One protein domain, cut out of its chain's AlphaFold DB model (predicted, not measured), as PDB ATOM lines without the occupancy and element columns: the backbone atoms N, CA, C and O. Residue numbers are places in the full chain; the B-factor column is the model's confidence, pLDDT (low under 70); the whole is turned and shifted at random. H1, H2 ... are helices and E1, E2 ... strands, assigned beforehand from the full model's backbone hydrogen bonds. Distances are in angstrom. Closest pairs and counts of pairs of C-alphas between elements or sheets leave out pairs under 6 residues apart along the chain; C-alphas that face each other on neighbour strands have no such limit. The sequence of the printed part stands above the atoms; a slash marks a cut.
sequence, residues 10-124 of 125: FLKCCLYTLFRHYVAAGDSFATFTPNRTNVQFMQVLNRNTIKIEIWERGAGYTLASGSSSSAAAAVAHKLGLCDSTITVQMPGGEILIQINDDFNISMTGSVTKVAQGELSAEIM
ATOM      1  N   PHE A  10     -29.767  -4.437  49.409       44.38
ATOM      2  CA  PHE A  10     -30.895  -4.799  50.265       44.38
ATOM      3  C   PHE A  10     -32.082  -3.899  49.943       44.38
ATOM      4  O   PHE A  10     -32.028  -2.684  50.158       44.38
ATOM      5  N   LEU A  11     -33.167  -4.498  49.463       51.75
ATOM      6  CA  LEU A  11     -34.399  -3.792  49.181       51.75
ATOM      7  C   LEU A  11     -35.478  -4.217  50.164       51.75
ATOM      8  O   LEU A  11     -35.927  -5.356  50.179       51.75
ATOM      9  N   LYS A  12     -35.870  -3.290  51.030       55.25
ATOM     10  CA  LYS A  12     -36.792  -3.549  52.138       55.25
ATOM     11  C   LYS A  12     -38.246  -3.177  51.784       55.25
ATOM     12  O   LYS A  12     -38.991  -2.777  52.666       55.25
ATOM     13  N   CYS A  13     -38.643  -3.282  50.510       43.69
ATOM     14  CA  CYS A  13     -39.690  -2.467  49.864       43.69
ATOM     15  C   CYS A  13     -39.306  -0.969  49.784       43.69
ATOM     16  O   CYS A  13     -39.380  -0.227  50.756       43.69
ATOM     17  N   CYS A  14     -38.883  -0.517  48.599       44.47
ATOM     18  CA  CYS A  14     -38.941   0.870  48.101       44.47
ATOM     19  C   CYS A  14     -38.390   2.088  48.884       44.47
ATOM     20  O   CYS A  14     -38.626   3.202  48.428       44.47
ATOM     21  N   LEU A  15     -37.591   1.978  49.952       43.19
ATOM     22  CA  LEU A  15     -36.861   3.154  50.477       43.19
ATOM     23  C   LEU A  15     -35.382   2.875  50.767       43.19
ATOM     24  O   LEU A  15     -34.963   2.692  51.909       43.19
ATOM     25  N   TYR A  16     -34.562   2.978  49.719       43.88
ATOM     26  CA  TYR A  16     -33.110   3.178  49.836       43.88
ATOM     27  C   TYR A  16     -32.763   4.374  50.757       43.88
ATOM     28  O   TYR A  16     -31.750   4.365  51.456       43.88
ATOM     29  N   THR A  17     -33.646   5.376  50.831       40.41
ATOM     30  CA  THR A  17     -33.462   6.604  51.618       40.41
ATOM     31  C   THR A  17     -33.471   6.379  53.135       40.41
ATOM     32  O   THR A  17     -32.764   7.082  53.851       40.41
ATOM     33  N   LEU A  18     -34.205   5.380  53.643       41.16
ATOM     34  CA  LEU A  18     -34.238   5.089  55.084       41.16
ATOM     35  C   LEU A  18     -33.017   4.279  55.540       41.16
ATOM     36  O   LEU A  18     -32.542   4.461  56.655       41.16
ATOM     37  N   PHE A  19     -32.432   3.437  54.686       46.78
ATOM     38  CA  PHE A  19     -31.307   2.598  55.111       46.78
ATOM     39  C   PHE A  19     -30.021   3.410  55.347       46.78
ATOM     40  O   PHE A  19     -29.328   3.188  56.339       46.78
ATOM     41  N   ARG A  20     -29.731   4.412  54.496       44.75
ATOM     42  CA  ARG A  20     -28.556   5.289  54.678       44.75
ATOM     43  C   ARG A  20     -28.659   6.236  55.877       44.75
ATOM     44  O   ARG A  20     -27.624   6.577  56.432       44.75
ATOM     45  N   HIS A  21     -29.863   6.646  56.277       42.06
ATOM     46  CA  HIS A  21     -30.033   7.507  57.453       42.06
ATOM     47  C   HIS A  21     -29.983   6.734  58.782       42.06
ATOM     48  O   HIS A  21     -29.568   7.308  59.780       42.06
ATOM     49  N   TYR A  22     -30.364   5.450  58.813       45.00
ATOM     50  CA  TYR A  22     -30.650   4.764  60.084       45.00
ATOM     51  C   TYR A  22     -29.660   3.667  60.496       45.00
ATOM     52  O   TYR A  22     -29.514   3.426  61.690       45.00
ATOM     53  N   VAL A  23     -28.887   3.063  59.580       46.22
ATOM     54  CA  VAL A  23     -27.763   2.184  59.995       46.22
ATOM     55  C   VAL A  23     -26.675   2.978  60.738       46.22
ATOM     56  O   VAL A  23     -25.921   2.415  61.524       46.22
ATOM     57  N   ALA A  24     -26.657   4.305  60.582       47.84
ATOM     58  CA  ALA A  24     -25.825   5.198  61.383       47.84
ATOM     59  C   ALA A  24     -26.214   5.245  62.882       47.84
ATOM     60  O   ALA A  24     -25.405   5.703  63.682       47.84
ATOM     61  N   ALA A  25     -27.408   4.772  63.272       53.16
ATOM     62  CA  ALA A  25     -27.939   4.879  64.639       53.16
ATOM     63  C   ALA A  25     -27.765   3.611  65.508       53.16
ATOM     64  O   ALA A  25     -28.068   3.646  66.694       53.16
ATOM     65  N   GLY A  26     -27.268   2.496  64.955       53.03
ATOM     66  CA  GLY A  26     -27.025   1.258  65.719       53.03
ATOM     67  C   GLY A  26     -28.266   0.405  66.036       53.03
ATOM     68  O   GLY A  26     -28.152  -0.605  66.729       53.03
ATOM     69  N   ASP A  27     -29.439   0.764  65.513       56.69
ATOM     70  CA  ASP A  27     -30.694   0.046  65.746       56.69
ATOM     71  C   ASP A  27     -30.810  -1.259  64.935       56.69
ATOM     72  O   ASP A  27     -30.419  -1.350  63.768       56.69
ATOM     73  N   SER A  28     -31.412  -2.289  65.543       61.16
ATOM     74  CA  SER A  28     -31.616  -3.595  64.902       61.16
ATOM     75  C   SER A  28     -32.662  -3.550  63.776       61.16
ATOM     76  O   SER A  28     -33.636  -2.798  63.826       61.16
ATOM     77  N   PHE A  29     -32.538  -4.433  62.777       62.03
ATOM     78  CA  PHE A  29     -33.506  -4.546  61.675       62.03
ATOM     79  C   PHE A  29     -34.951  -4.777  62.152       62.03
ATOM     80  O   PHE A  29     -35.889  -4.301  61.506       62.03
ATOM     81  N   ALA A  30     -35.124  -5.492  63.270       62.84
ATOM     82  CA  ALA A  30     -36.424  -5.804  63.858       62.84
ATOM     83  C   ALA A  30     -37.173  -4.540  64.303       62.84
ATOM     84  O   ALA A  30     -38.379  -4.447  64.082       62.84
ATOM     85  N   THR A  31     -36.453  -3.539  64.816       63.84
ATOM     86  CA  THR A  31     -37.010  -2.263  65.287       63.84
ATOM     87  C   THR A  31     -37.768  -1.520  64.178       63.84
ATOM     88  O   THR A  31     -38.832  -0.960  64.414       63.84
ATOM     89  N   PHE A  32     -37.277  -1.582  62.937       63.19
ATOM     90  CA  PHE A  32     -37.877  -0.881  61.789       63.19
ATOM     91  C   PHE A  32     -38.948  -1.683  61.049       63.19
ATOM     92  O   PHE A  32     -39.588  -1.170  60.135       63.19
ATOM     93  N   THR A  33     -39.126  -2.958  61.395       66.25
ATOM     94  CA  THR A  33     -40.159  -3.820  60.803       66.25
ATOM     95  C   THR A  33     -40.938  -4.545  61.879       66.25
ATOM     96  O   THR A  33     -40.895  -5.777  61.934       66.25
ATOM     97  N   PRO A  34     -41.692  -3.798  62.704       66.44
ATOM     98  CA  PRO A  34     -42.499  -4.394  63.762       66.44
ATOM     99  C   PRO A  34     -43.503  -5.409  63.194       66.44
ATOM    100  O   PRO A  34     -43.728  -6.460  63.782       66.44
ATOM    101  N   ASN A  35     -44.005  -5.163  61.979       75.62
ATOM    102  CA  ASN A  35     -44.943  -6.047  61.281       75.62
ATOM    103  C   ASN A  35     -44.277  -7.015  60.289       75.62
ATOM    104  O   ASN A  35     -44.981  -7.616  59.468       75.62
ATOM    105  N   ARG A  36     -42.941  -7.170  60.360       74.31
ATOM    106  CA  ARG A  36     -42.089  -7.849  59.360       74.31
ATOM    107  C   ARG A  36     -42.246  -7.217  57.961       74.31
ATOM    108  O   ARG A  36     -43.079  -6.342  57.751       74.31
ATOM    109  N   THR A  37     -41.420  -7.607  56.997       79.62
ATOM    110  CA  THR A  37     -41.509  -7.088  55.620       79.62
ATOM    111  C   THR A  37     -41.003  -8.108  54.617       79.62
ATOM    112  O   THR A  37     -40.327  -9.067  54.998       79.62
ATOM    113  N   ASN A  38     -41.292  -7.846  53.349       85.62
ATOM    114  CA  ASN A  38     -40.663  -8.523  52.233       85.62
ATOM    115  C   ASN A  38     -39.269  -7.933  52.010       85.62
ATOM    116  O   ASN A  38     -39.072  -6.718  52.111       85.62
ATOM    117  N   VAL A  39     -38.304  -8.799  51.727       86.25
ATOM    118  CA  VAL A  39     -36.917  -8.419  51.468       86.25
ATOM    119  C   VAL A  39     -36.517  -8.978  50.118       86.25
ATOM    120  O   VAL A  39     -36.686 -10.169  49.867       86.25
ATOM    121  N   GLN A  40     -35.967  -8.122  49.264       86.00
ATOM    122  CA  GLN A  40     -35.378  -8.529  47.997       86.00
ATOM    123  C   GLN A  40     -33.880  -8.237  48.011       86.00
ATOM    124  O   GLN A  40     -33.448  -7.150  48.405       86.00
ATOM    125  N   PHE A  41     -33.089  -9.203  47.560       87.88
ATOM    126  CA  PHE A  41     -31.673  -9.004  47.269       87.88
ATOM    127  C   PHE A  41     -31.543  -8.759  45.779       87.88
ATOM    128  O   PHE A  41     -31.878  -9.640  44.996       87.88
ATOM    129  N   MET A  42     -31.083  -7.575  45.389       91.19
ATOM    130  CA  MET A  42     -31.039  -7.172  43.984       91.19
ATOM    131  C   MET A  42     -29.604  -7.034  43.489       91.19
ATOM    132  O   MET A  42     -28.801  -6.329  44.098       91.19
ATOM    133  N   GLN A  43     -29.319  -7.640  42.340       90.69
ATOM    134  CA  GLN A  43     -28.121  -7.413  41.542       90.69
ATOM    135  C   GLN A  43     -28.518  -6.688  40.251       90.69
ATOM    136  O   GLN A  43     -29.343  -7.180  39.481       90.69
ATOM    137  N   VAL A  44     -27.914  -5.528  39.987       93.81
ATOM    138  CA  VAL A  44     -28.074  -4.839  38.699       93.81
ATOM    139  C   VAL A  44     -27.121  -5.474  37.693       93.81
ATOM    140  O   VAL A  44     -25.915  -5.511  37.930       93.81
ATOM    141  N   LEU A  45     -27.658  -6.000  36.591       94.69
ATOM    142  CA  LEU A  45     -26.858  -6.636  35.541       94.69
ATOM    143  C   LEU A  45     -26.511  -5.638  34.434       94.69
ATOM    144  O   LEU A  45     -25.380  -5.612  33.955       94.69
ATOM    145  N   ASN A  46     -27.483  -4.818  34.031       97.50
ATOM    146  CA  ASN A  46     -27.322  -3.736  33.060       97.50
ATOM    147  C   ASN A  46     -28.481  -2.719  33.195       97.50
ATOM    148  O   ASN A  46     -29.308  -2.821  34.102       97.50
ATOM    149  N   ARG A  47     -28.559  -1.740  32.282       97.88
ATOM    150  CA  ARG A  47     -29.576  -0.671  32.291       97.88
ATOM    151  C   ARG A  47     -31.023  -1.157  32.198       97.88
ATOM    152  O   ARG A  47     -31.916  -0.448  32.646       97.88
ATOM    153  N   ASN A  48     -31.258  -2.349  31.668       98.44
ATOM    154  CA  ASN A  48     -32.588  -2.893  31.411       98.44
ATOM    155  C   ASN A  48     -32.778  -4.271  32.052       98.44
ATOM    156  O   ASN A  48     -33.735  -4.970  31.730       98.44
ATOM    157  N   THR A  49     -31.873  -4.709  32.931       98.38
ATOM    158  CA  THR A  49     -31.968  -6.033  33.553       98.38
ATOM    159  C   THR A  49     -31.435  -6.029  34.975       98.38
ATOM    160  O   THR A  49     -30.287  -5.650  35.235       98.38
ATOM    161  N   ILE A  50     -32.258  -6.539  35.887       97.25
ATOM    162  CA  ILE A  50     -31.884  -6.831  37.269       97.25
ATOM    163  C   ILE A  50     -32.176  -8.298  37.579       97.25
ATOM    164  O   ILE A  50     -33.087  -8.892  37.003       97.25
ATOM    165  N   LYS A  51     -31.426  -8.873  38.516       95.94
ATOM    166  CA  LYS A  51     -31.694 -10.190  39.093       95.94
ATOM    167  C   LYS A  51     -32.027 -10.037  40.569       95.94
ATOM    168  O   LYS A  51     -31.335  -9.293  41.266       95.94
ATOM    169  N   ILE A  52     -33.061 -10.730  41.038       94.38
ATOM    170  CA  ILE A  52     -33.507 -10.666  42.429       94.38
ATOM    171  C   ILE A  52     -33.660 -12.042  43.076       94.38
ATOM    172  O   ILE A  52     -34.051 -13.006  42.424       94.38
ATOM    173  N   GLU A  53     -33.410 -12.086  44.382       91.38
ATOM    174  CA  GLU A  53     -33.831 -13.161  45.286       91.38
ATOM    175  C   GLU A  53     -34.872 -12.609  46.261       91.38
ATOM    176  O   GLU A  53     -34.735 -11.472  46.723       91.38
ATOM    177  N   ILE A  54     -35.912 -13.389  46.572       90.50
ATOM    178  CA  ILE A  54     -37.101 -12.891  47.274       90.50
ATOM    179  C   ILE A  54     -37.307 -13.643  48.589       90.50
ATOM    180  O   ILE A  54     -37.396 -14.869  48.624       90.50
ATOM    181  N   TRP A  55     -37.455 -12.882  49.671       89.31
ATOM    182  CA  TRP A  55     -37.944 -13.363  50.955       89.31
ATOM    183  C   TRP A  55     -39.255 -12.661  51.308       89.31
ATOM    184  O   TRP A  55     -39.276 -11.478  51.655       89.31
ATOM    185  N   GLU A  56     -40.360 -13.392  51.230       87.06
ATOM    186  CA  GLU A  56     -41.702 -12.902  51.531       87.06
ATOM    187  C   GLU A  56     -42.033 -13.095  53.016       87.06
ATOM    188  O   GLU A  56     -41.763 -14.132  53.640       87.06
ATOM    189  N   ARG A  57     -42.688 -12.094  53.603       87.06
ATOM    190  CA  ARG A  57     -43.187 -12.180  54.973       87.06
ATOM    191  C   ARG A  57     -44.194 -13.326  55.089       87.06
ATOM    192  O   ARG A  57     -45.261 -13.286  54.493       87.06
ATOM    193  N   GLY A  58     -43.889 -14.300  55.942       85.75
ATOM    194  CA  GLY A  58     -44.793 -15.411  56.254       85.75
ATOM    195  C   GLY A  58     -44.748 -16.572  55.259       85.75
ATOM    196  O   GLY A  58     -45.160 -17.663  55.631       85.75
ATOM    197  N   ALA A  59     -44.188 -16.376  54.061       89.06
ATOM    198  CA  ALA A  59     -43.961 -17.441  53.080       89.06
ATOM    199  C   ALA A  59     -42.485 -17.874  52.987       89.06
ATOM    200  O   ALA A  59     -42.199 -18.976  52.531       89.06
ATOM    201  N   GLY A  60     -41.546 -17.044  53.460       89.81
ATOM    202  CA  GLY A  60     -40.116 -17.333  53.378       89.81
ATOM    203  C   GLY A  60     -39.572 -17.097  51.972       89.81
ATOM    204  O   GLY A  60     -40.003 -16.176  51.282       89.81
ATOM    205  N   TYR A  61     -38.601 -17.906  51.559       91.44
ATOM    206  CA  TYR A  61     -38.011 -17.804  50.229       91.44
ATOM    207  C   TYR A  61     -39.012 -18.220  49.143       91.44
ATOM    208  O   TYR A  61     -39.546 -19.330  49.185       91.44
ATOM    209  N   THR A  62     -39.252 -17.344  48.167       92.75
ATOM    210  CA  THR A  62     -40.185 -17.594  47.058       92.75
ATOM    211  C   THR A  62     -39.484 -17.486  45.709       92.75
ATOM    212  O   THR A  62     -38.559 -16.701  45.523       92.75
ATOM    213  N   LEU A  63     -39.931 -18.295  44.744       94.69
ATOM    214  CA  LEU A  63     -39.325 -18.334  43.409       94.69
ATOM    215  C   LEU A  63     -39.743 -17.141  42.546       94.69
ATOM    216  O   LEU A  63     -38.986 -16.722  41.675       94.69
ATOM    217  N   ALA A  64     -40.945 -16.611  42.769       93.19
ATOM    218  CA  ALA A  64     -41.457 -15.477  42.024       93.19
ATOM    219  C   ALA A  64     -42.447 -14.642  42.839       93.19
ATOM    220  O   ALA A  64     -43.215 -15.178  43.638       93.19
ATOM    221  N   SER A  65     -42.447 -13.328  42.610       93.44
ATOM    222  CA  SER A  65     -43.427 -12.398  43.179       93.44
ATOM    223  C   SER A  65     -43.489 -11.121  42.342       93.44
ATOM    224  O   SER A  65     -42.500 -10.399  42.214       93.44
ATOM    225  N   GLY A  66     -44.661 -10.835  41.767       92.19
ATOM    226  CA  GLY A  66     -44.854  -9.665  40.906       92.19
ATOM    227  C   GLY A  66     -44.667  -8.338  41.645       92.19
ATOM    228  O   GLY A  66     -43.998  -7.437  41.151       92.19
ATOM    229  N   SER A  67     -45.182  -8.233  42.872       91.50
ATOM    230  CA  SER A  67     -45.032  -7.031  43.702       91.50
ATOM    231  C   SER A  67     -43.575  -6.787  44.109       91.50
ATOM    232  O   SER A  67     -43.101  -5.652  44.029       91.50
ATOM    233  N   SER A  68     -42.846  -7.844  44.487       92.69
ATOM    234  CA  SER A  68     -41.413  -7.776  44.802       92.69
ATOM    235  C   SER A  68     -40.587  -7.309  43.600       92.69
ATOM    236  O   SER A  68     -39.719  -6.444  43.742       92.69
ATOM    237  N   SER A  69     -40.888  -7.820  42.408       95.00
ATOM    238  CA  SER A  69     -40.220  -7.414  41.172       95.00
ATOM    239  C   SER A  69     -40.512  -5.965  40.780       95.00
ATOM    240  O   SER A  69     -39.582  -5.227  40.450       95.00
ATOM    241  N   SER A  70     -41.768  -5.518  40.889       94.56
ATOM    242  CA  SER A  70     -42.144  -4.115  40.671       94.56
ATOM    243  C   SER A  70     -41.407  -3.172  41.624       94.56
ATOM    244  O   SER A  70     -40.883  -2.145  41.197       94.56
ATOM    245  N   ALA A  71     -41.302  -3.536  42.908       92.56
ATOM    246  CA  ALA A  71     -40.563  -2.746  43.892       92.56
ATOM    247  C   ALA A  71     -39.062  -2.660  43.557       92.56
ATOM    248  O   ALA A  71     -38.464  -1.586  43.657       92.56
ATOM    249  N   ALA A  72     -38.456  -3.768  43.122       93.19
ATOM    250  CA  ALA A  72     -37.052  -3.803  42.726       93.19
ATOM    251  C   ALA A  72     -36.749  -2.937  41.503       93.19
ATOM    252  O   ALA A  72     -35.845  -2.100  41.553       93.19
ATOM    253  N   ALA A  73     -37.556  -3.071  40.452       95.62
ATOM    254  CA  ALA A  73     -37.453  -2.238  39.262       95.62
ATOM    255  C   ALA A  73     -37.636  -0.747  39.595       95.62
ATOM    256  O   ALA A  73     -36.825   0.079  39.171       95.62
ATOM    257  N   ALA A  74     -38.631  -0.401  40.420       94.00
ATOM    258  CA  ALA A  74     -38.881   0.979  40.832       94.00
ATOM    259  C   ALA A  74     -37.681   1.608  41.548       94.00
ATOM    260  O   ALA A  74     -37.319   2.749  41.258       94.00
ATOM    261  N   VAL A  75     -37.024   0.873  42.452       92.31
ATOM    262  CA  VAL A  75     -35.831   1.389  43.137       92.31
ATOM    263  C   VAL A  75     -34.636   1.485  42.197       92.31
ATOM    264  O   VAL A  75     -33.949   2.505  42.217       92.31
ATOM    265  N   ALA A  76     -34.391   0.474  41.361       93.75
ATOM    266  CA  ALA A  76     -33.303   0.522  40.387       93.75
ATOM    267  C   ALA A  76     -33.442   1.734  39.450       93.75
ATOM    268  O   ALA A  76     -32.466   2.452  39.216       93.75
ATOM    269  N   HIS A  77     -34.665   2.012  38.994       95.00
ATOM    270  CA  HIS A  77     -34.974   3.190  38.194       95.00
ATOM    271  C   HIS A  77     -34.806   4.493  38.987       95.00
ATOM    272  O   HIS A  77     -34.100   5.403  38.551       95.00
ATOM    273  N   LYS A  78     -35.372   4.575  40.199       91.75
ATOM    274  CA  LYS A  78     -35.300   5.777  41.049       91.75
ATOM    275  C   LYS A  78     -33.867   6.156  41.431       91.75
ATOM    276  O   LYS A  78     -33.577   7.340  41.585       91.75
ATOM    277  N   LEU A  79     -32.985   5.171  41.589       90.25
ATOM    278  CA  LEU A  79     -31.560   5.371  41.869       90.25
ATOM    279  C   LEU A  79     -30.731   5.674  40.615       90.25
ATOM    280  O   LEU A  79     -29.516   5.837  40.719       90.25
ATOM    281  N   GLY A  80     -31.359   5.735  39.438       93.50
ATOM    282  CA  GLY A  80     -30.676   5.975  38.173       93.50
ATOM    283  C   GLY A  80     -29.766   4.824  37.749       93.50
ATOM    284  O   GLY A  80     -28.858   5.052  36.957       93.50
ATOM    285  N   LEU A  81     -29.979   3.606  38.261       93.81
ATOM    286  CA  LEU A  81     -29.202   2.409  37.911       93.81
ATOM    287  C   LEU A  81     -29.746   1.725  36.650       93.81
ATOM    288  O   LEU A  81     -28.966   1.190  35.861       93.81
ATOM    289  N   CYS A  82     -31.060   1.812  36.434       97.44
ATOM    290  CA  CYS A  82     -31.761   1.268  35.274       97.44
ATOM    291  C   CYS A  82     -32.669   2.317  34.607       97.44
ATOM    292  O   CYS A  82     -33.040   3.321  35.221       97.44
ATOM    293  N   ASP A  83     -33.032   2.074  33.349       98.00
ATOM    294  CA  ASP A  83     -34.002   2.882  32.600       98.00
ATOM    295  C   ASP A  83     -35.445   2.522  33.003       98.00
ATOM    296  O   ASP A  83     -35.665   1.808  33.976       98.00
ATOM    297  N   SER A  84     -36.448   3.040  32.295       97.31
ATOM    298  CA  SER A  84     -37.868   2.837  32.625       97.31
ATOM    299  C   SER A  84     -38.418   1.459  32.242       97.31
ATOM    300  O   SER A  84     -39.460   1.054  32.750       97.31
ATOM    301  N   THR A  85     -37.742   0.732  31.349       98.44
ATOM    302  CA  THR A  85     -38.109  -0.631  30.935       98.44
ATOM    303  C   THR A  85     -37.050  -1.607  31.432       98.44
ATOM    304  O   THR A  85     -35.888  -1.531  31.020       98.44
ATOM    305  N   ILE A  86     -37.449  -2.495  32.343       98.62
ATOM    306  CA  ILE A  86     -36.556  -3.356  33.120       98.62
ATOM    307  C   ILE A  86     -37.091  -4.786  33.112       98.62
ATOM    308  O   ILE A  86     -38.191  -5.053  33.592       98.62
ATOM    309  N   THR A  87     -36.280  -5.726  32.643       98.69
ATOM    310  CA  THR A  87     -36.497  -7.156  32.863       98.69
ATOM    311  C   THR A  87     -36.007  -7.531  34.258       98.69
ATOM    312  O   THR A  87     -34.841  -7.320  34.603       98.69
ATOM    313  N   VAL A  88     -36.892  -8.103  35.068       98.06
ATOM    314  CA  VAL A  88     -36.581  -8.596  36.411       98.06
ATOM    315  C   VAL A  88     -36.482 -10.114  36.368       98.06
ATOM    316  O   VAL A  88     -37.482 -10.798  36.160       98.06
ATOM    317  N   GLN A  89     -35.273 -10.632  36.570       98.06
ATOM    318  CA  GLN A  89     -34.989 -12.062  36.634       98.06
ATOM    319  C   GLN A  89     -35.099 -12.563  38.073       98.06
ATOM    320  O   GLN A  89     -34.523 -11.979  38.990       98.06
ATOM    321  N   MET A  90     -35.796 -13.673  38.261       96.06
ATOM    322  CA  MET A  90     -35.974 -14.364  39.536       96.06
ATOM    323  C   MET A  90     -35.875 -15.882  39.314       96.06
ATOM    324  O   MET A  90     -35.958 -16.343  38.174       96.06
ATOM    325  N   PRO A  91     -35.688 -16.696  40.365       94.69
ATOM    326  CA  PRO A  91     -35.565 -18.148  40.209       94.69
ATOM    327  C   PRO A  91     -36.736 -18.803  39.458       94.69
ATOM    328  O   PRO A  91     -36.542 -19.780  38.742       94.69
ATOM    329  N   GLY A  92     -37.948 -18.264  39.612       93.44
ATOM    330  CA  GLY A  92     -39.174 -18.756  38.982       93.44
ATOM    331  C   GLY A  92     -39.440 -18.230  37.571       93.44
ATOM    332  O   GLY A  92     -40.478 -18.566  37.007       93.44
ATOM    333  N   GLY A  93     -38.551 -17.409  37.003       95.44
ATOM    334  CA  GLY A  93     -38.687 -16.866  35.652       95.44
ATOM    335  C   GLY A  93     -38.329 -15.387  35.568       95.44
ATOM    336  O   GLY A  93     -37.621 -14.845  36.412       95.44
ATOM    337  N   GLU A  94     -38.834 -14.714  34.546       97.25
ATOM    338  CA  GLU A  94     -38.621 -13.283  34.356       97.25
ATOM    339  C   GLU A  94     -39.934 -12.560  34.111       97.25
ATOM    340  O   GLU A  94     -40.898 -13.129  33.591       97.25
ATOM    341  N   ILE A  95     -39.966 -11.291  34.502       97.38
ATOM    342  CA  ILE A  95     -41.069 -10.395  34.179       97.38
ATOM    343  C   ILE A  95     -40.532  -9.077  33.644       97.38
ATOM    344  O   ILE A  95     -39.497  -8.579  34.091       97.38
ATOM    345  N   LEU A  96     -41.258  -8.508  32.693       98.38
ATOM    346  CA  LEU A  96     -40.996  -7.182  32.163       98.38
ATOM    347  C   LEU A  96     -41.739  -6.152  33.012       98.38
ATOM    348  O   LEU A  96     -42.959  -6.233  33.167       98.38
ATOM    349  N   ILE A  97     -40.999  -5.175  33.525       98.12
ATOM    350  CA  ILE A  97     -41.526  -4.018  34.236       98.12
ATOM    351  C   ILE A  97     -41.330  -2.770  33.383       98.12
ATOM    352  O   ILE A  97     -40.236  -2.511  32.882       98.12
ATOM    353  N   GLN A  98     -42.391  -1.981  33.250       98.12
ATOM    354  CA  GLN A  98     -42.363  -0.670  32.609       98.12
ATOM    355  C   GLN A  98     -42.866   0.382  33.591       98.12
ATOM    356  O   GLN A  98     -43.937   0.225  34.177       98.12
ATOM    357  N   ILE A  99     -42.084   1.440  33.763       97.06
ATOM    358  CA  ILE A  99     -42.360   2.549  34.674       97.06
ATOM    359  C   ILE A  99     -42.612   3.787  33.820       97.06
ATOM    360  O   ILE A  99     -41.766   4.147  33.005       97.06
ATOM    361  N   ASN A 100     -43.772   4.421  33.966       94.75
ATOM    362  CA  ASN A 100     -44.063   5.664  33.249       94.75
ATOM    363  C   ASN A 100     -43.582   6.900  34.038       94.75
ATOM    364  O   ASN A 100     -43.116   6.786  35.173       94.75
ATOM    365  N   ASP A 101     -43.737   8.088  33.450       92.81
ATOM    366  CA  ASP A 101     -43.304   9.352  34.065       92.81
ATOM    367  C   ASP A 101     -44.036   9.672  35.385       92.81
ATOM    368  O   ASP A 101     -43.465  10.298  36.279       92.81
ATOM    369  N   ASP A 102     -45.264   9.167  35.557       94.19
ATOM    370  CA  ASP A 102     -46.052   9.270  36.795       94.19
ATOM    371  C   ASP A 102     -45.667   8.214  37.852       94.19
ATOM    372  O   ASP A 102     -46.323   8.104  38.889       94.19
ATOM    373  N   PHE A 103     -44.624   7.413  37.605       89.75
ATOM    374  CA  PHE A 103     -44.216   6.265  38.427       89.75
ATOM    375  C   PHE A 103     -45.266   5.141  38.546       89.75
ATOM    376  O   PHE A 103     -45.166   4.286  39.432       89.75
ATOM    377  N   ASN A 104     -46.231   5.071  37.627       91.62
ATOM    378  CA  ASN A 104     -47.099   3.906  37.481       91.62
ATOM    379  C   ASN A 104     -46.324   2.738  36.870       91.62
ATOM    380  O   ASN A 104     -45.510   2.914  35.961       91.62
ATOM    381  N   ILE A 105     -46.612   1.535  37.368       93.06
ATOM    382  CA  ILE A 105     -45.913   0.309  36.992       93.06
ATOM    383  C   ILE A 105     -46.849  -0.614  36.216       93.06
ATOM    384  O   ILE A 105     -47.876  -1.047  36.740       93.06
ATOM    385  N   SER A 106     -46.433  -0.975  35.005       96.31
ATOM    386  CA  SER A 106     -47.008  -2.070  34.226       96.31
ATOM    387  C   SER A 106     -46.104  -3.296  34.315       96.31
ATOM    388  O   SER A 106     -44.880  -3.182  34.230       96.31
ATOM    389  N   MET A 107     -46.713  -4.469  34.479       96.00
ATOM    390  CA  MET A 107     -46.016  -5.743  34.633       96.00
ATOM    391  C   MET A 107     -46.531  -6.755  33.614       96.00
ATOM    392  O   MET A 107     -47.729  -7.031  33.566       96.00
ATOM    393  N   THR A 108     -45.611  -7.353  32.863       96.69
ATOM    394  CA  THR A 108     -45.906  -8.405  31.885       96.69
ATOM    395  C   THR A 108     -45.083  -9.642  32.212       96.69
ATOM    396  O   THR A 108     -43.861  -9.573  32.322       96.69
ATOM    397  N   GLY A 109     -45.750 -10.783  32.366       92.06
ATOM    398  CA  GLY A 109     -45.125 -12.064  32.685       92.06
ATOM    399  C   GLY A 109     -45.884 -13.225  32.054       92.06
ATOM    400  O   GLY A 109     -47.035 -13.078  31.638       92.06
ATOM    401  N   SER A 110     -45.233 -14.383  31.971       89.94
ATOM    402  CA  SER A 110     -45.867 -15.603  31.477       89.94
ATOM    403  C   SER A 110     -46.866 -16.158  32.496       89.94
ATOM    404  O   SER A 110     -46.684 -16.062  33.709       89.94
ATOM    405  N   VAL A 111     -47.942 -16.760  31.989       89.38
ATOM    406  CA  VAL A 111     -48.942 -17.467  32.795       89.38
ATOM    407  C   VAL A 111     -49.142 -18.847  32.189       89.38
ATOM    408  O   VAL A 111     -49.220 -19.000  30.970       89.38
ATOM    409  N   THR A 112     -49.226 -19.871  33.034       90.88
ATOM    410  CA  THR A 112     -49.476 -21.248  32.602       90.88
ATOM    411  C   THR A 112     -50.609 -21.837  33.422       90.88
ATOM    412  O   THR A 112     -50.576 -21.837  34.651       90.88
ATOM    413  N   LYS A 113     -51.630 -22.347  32.733       92.75
ATOM    414  CA  LYS A 113     -52.733 -23.061  33.371       92.75
ATOM    415  C   LYS A 113     -52.243 -24.438  33.819       92.75
ATOM    416  O   LYS A 113     -51.815 -25.225  32.984       92.75
ATOM    417  N   VAL A 114     -52.334 -24.724  35.118       95.62
ATOM    418  CA  VAL A 114     -51.890 -26.007  35.691       95.62
ATOM    419  C   VAL A 114     -52.979 -27.076  35.587       95.62
ATOM    420  O   VAL A 114     -52.711 -28.190  35.153       95.62
ATOM    421  N   ALA A 115     -54.214 -26.743  35.964       94.62
ATOM    422  CA  ALA A 115     -55.335 -27.676  35.954       94.62
ATOM    423  C   ALA A 115     -56.676 -26.944  35.802       94.62
ATOM    424  O   ALA A 115     -56.762 -25.721  35.933       94.62
ATOM    425  N   GLN A 116     -57.725 -27.713  35.522       95.81
ATOM    426  CA  GLN A 116     -59.124 -27.308  35.629       95.81
ATOM    427  C   GLN A 116     -59.907 -28.479  36.216       95.81
ATOM    428  O   GLN A 116     -59.645 -29.624  35.854       95.81
ATOM    429  N   GLY A 117     -60.856 -28.192  37.099       93.88
ATOM    430  CA  GLY A 117     -61.712 -29.204  37.704       93.88
ATOM    431  C   GLY A 117     -62.945 -28.588  38.350       93.88
ATOM    432  O   GLY A 117     -63.069 -27.364  38.417       93.88
ATOM    433  N   GLU A 118     -63.832 -29.455  38.822       94.62
ATOM    434  CA  GLU A 118     -65.015 -29.109  39.608       94.62
ATOM    435  C   GLU A 118     -64.827 -29.641  41.033       94.62
ATOM    436  O   GLU A 118     -64.343 -30.759  41.224       94.62
ATOM    437  N   LEU A 119     -65.164 -28.828  42.034       93.44
ATOM    438  CA  LEU A 119     -65.149 -29.226  43.444       93.44
ATOM    439  C   LEU A 119     -66.574 -29.601  43.856       93.44
ATOM    440  O   LEU A 119     -67.506 -28.858  43.554       93.44
ATOM    441  N   SER A 120     -66.749 -30.734  44.544       93.75
ATOM    442  CA  SER A 120     -68.065 -31.104  45.075       93.75
ATOM    443  C   SER A 120     -68.428 -30.212  46.267       93.75
ATOM    444  O   SER A 120     -67.551 -29.724  46.988       93.75
ATOM    445  N   ALA A 121     -69.725 -29.971  46.462       92.81
ATOM    446  CA  ALA A 121     -70.209 -29.068  47.504       92.81
ATOM    447  C   ALA A 121     -69.850 -29.564  48.918       92.81
ATOM    448  O   ALA A 121     -69.613 -28.756  49.811       92.81
ATOM    449  N   GLU A 122     -69.740 -30.880  49.098       93.31
ATOM    450  CA  GLU A 122     -69.389 -31.543  50.357       93.31
ATOM    451  C   GLU A 122     -67.957 -31.238  50.832       93.31
ATOM    452  O   GLU A 122     -67.660 -31.393  52.010       93.31
ATOM    453  N   ILE A 123     -67.056 -30.783  49.951       90.00
ATOM    454  CA  ILE A 123     -65.694 -30.362  50.336       90.00
ATOM    455  C   ILE A 123     -65.701 -28.991  51.039       90.00
ATOM    456  O   ILE A 123     -64.763 -28.657  51.761       90.00
ATOM    457  N   MET A 124     -66.739 -28.181  50.817       81.75
ATOM    458  CA  MET A 124     -66.830 -26.805  51.319       81.75
ATOM    459  C   MET A 124     -67.612 -26.691  52.638       81.75
ATOM    460  O   MET A 124     -67.722 -25.582  53.165       81.75
TER     461      MET A 124
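What this domain is: This is residues 10 to 124 of the 125 residues of a protein of Anabaenopsis circularis NIES-21 (UniProt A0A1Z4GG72). A strongly twisted sheet of six strands curls round one helix, H2, and makes a compact body with it. From E6 a tail runs away, its residues 111 to 124 sticking out, while H1 and the long link after it form a loose loop beyond the body. The printed part has 115 residues, with two named helices and six strands in the order H1 E1 E2 E3 H2 E4 E5 E6. The sheet is branched and mixed, the class is mixed, helices and strands, and the whole is loose, with a radius of gyration of the C-alphas of 17.1 A and spans of 58 by 33 by 26 A.

Where its parts are: E1, residues 39 to 46, spans 21.3 A from (-36.917, -8.419, 51.468) at C-alpha 39. E2 is residues 49 to 56, 21.6 A; E3 60 to 62; E4 85 to 90; E5 93 to 99, 19.8 A; E6 105 to 109, ending at C-alpha 109, (-45.125, -12.064, 32.685). H2 is residues 66 to 78, 18.2 A, and H1 16 to 25, 15.8 A.

How they stand to each other: E1 E2 E3 and E4 E5 E6 are meanders, each strand the antiparallel neighbour of the one before; N 41 and O 53, N 56 and O 60, N 88 and O 95, and N 98 and O 106 are within hydrogen-bond range at 2.9, 2.8, 2.8 and 2.9 A. E2 and E4 are parallel, with N 52 and O 89 at 2.8 A. E1 lies on one side of E2, E3 and E4 on the other side. H2 is on the sheet; its closest C-alphas to E4 are Ser 69 and Val 88, 6.1 A. H1 is not on it, and is close to but not clearly touching H2, C-alphas of Tyr 16 and Val 75 at 7.4 A. Every O i to N i+4 pair is within range in H2; in H1 2 of 6 are, and 3 of 7 O i to N i+3 pairs.

The domain as a whole: The C-alphas farthest apart, Ala 24 and Glu 122, are 58.0 A apart. The printed part has no cut. The link from H1 to E1 is long. Residues 10 to 34 have pLDDT under 70.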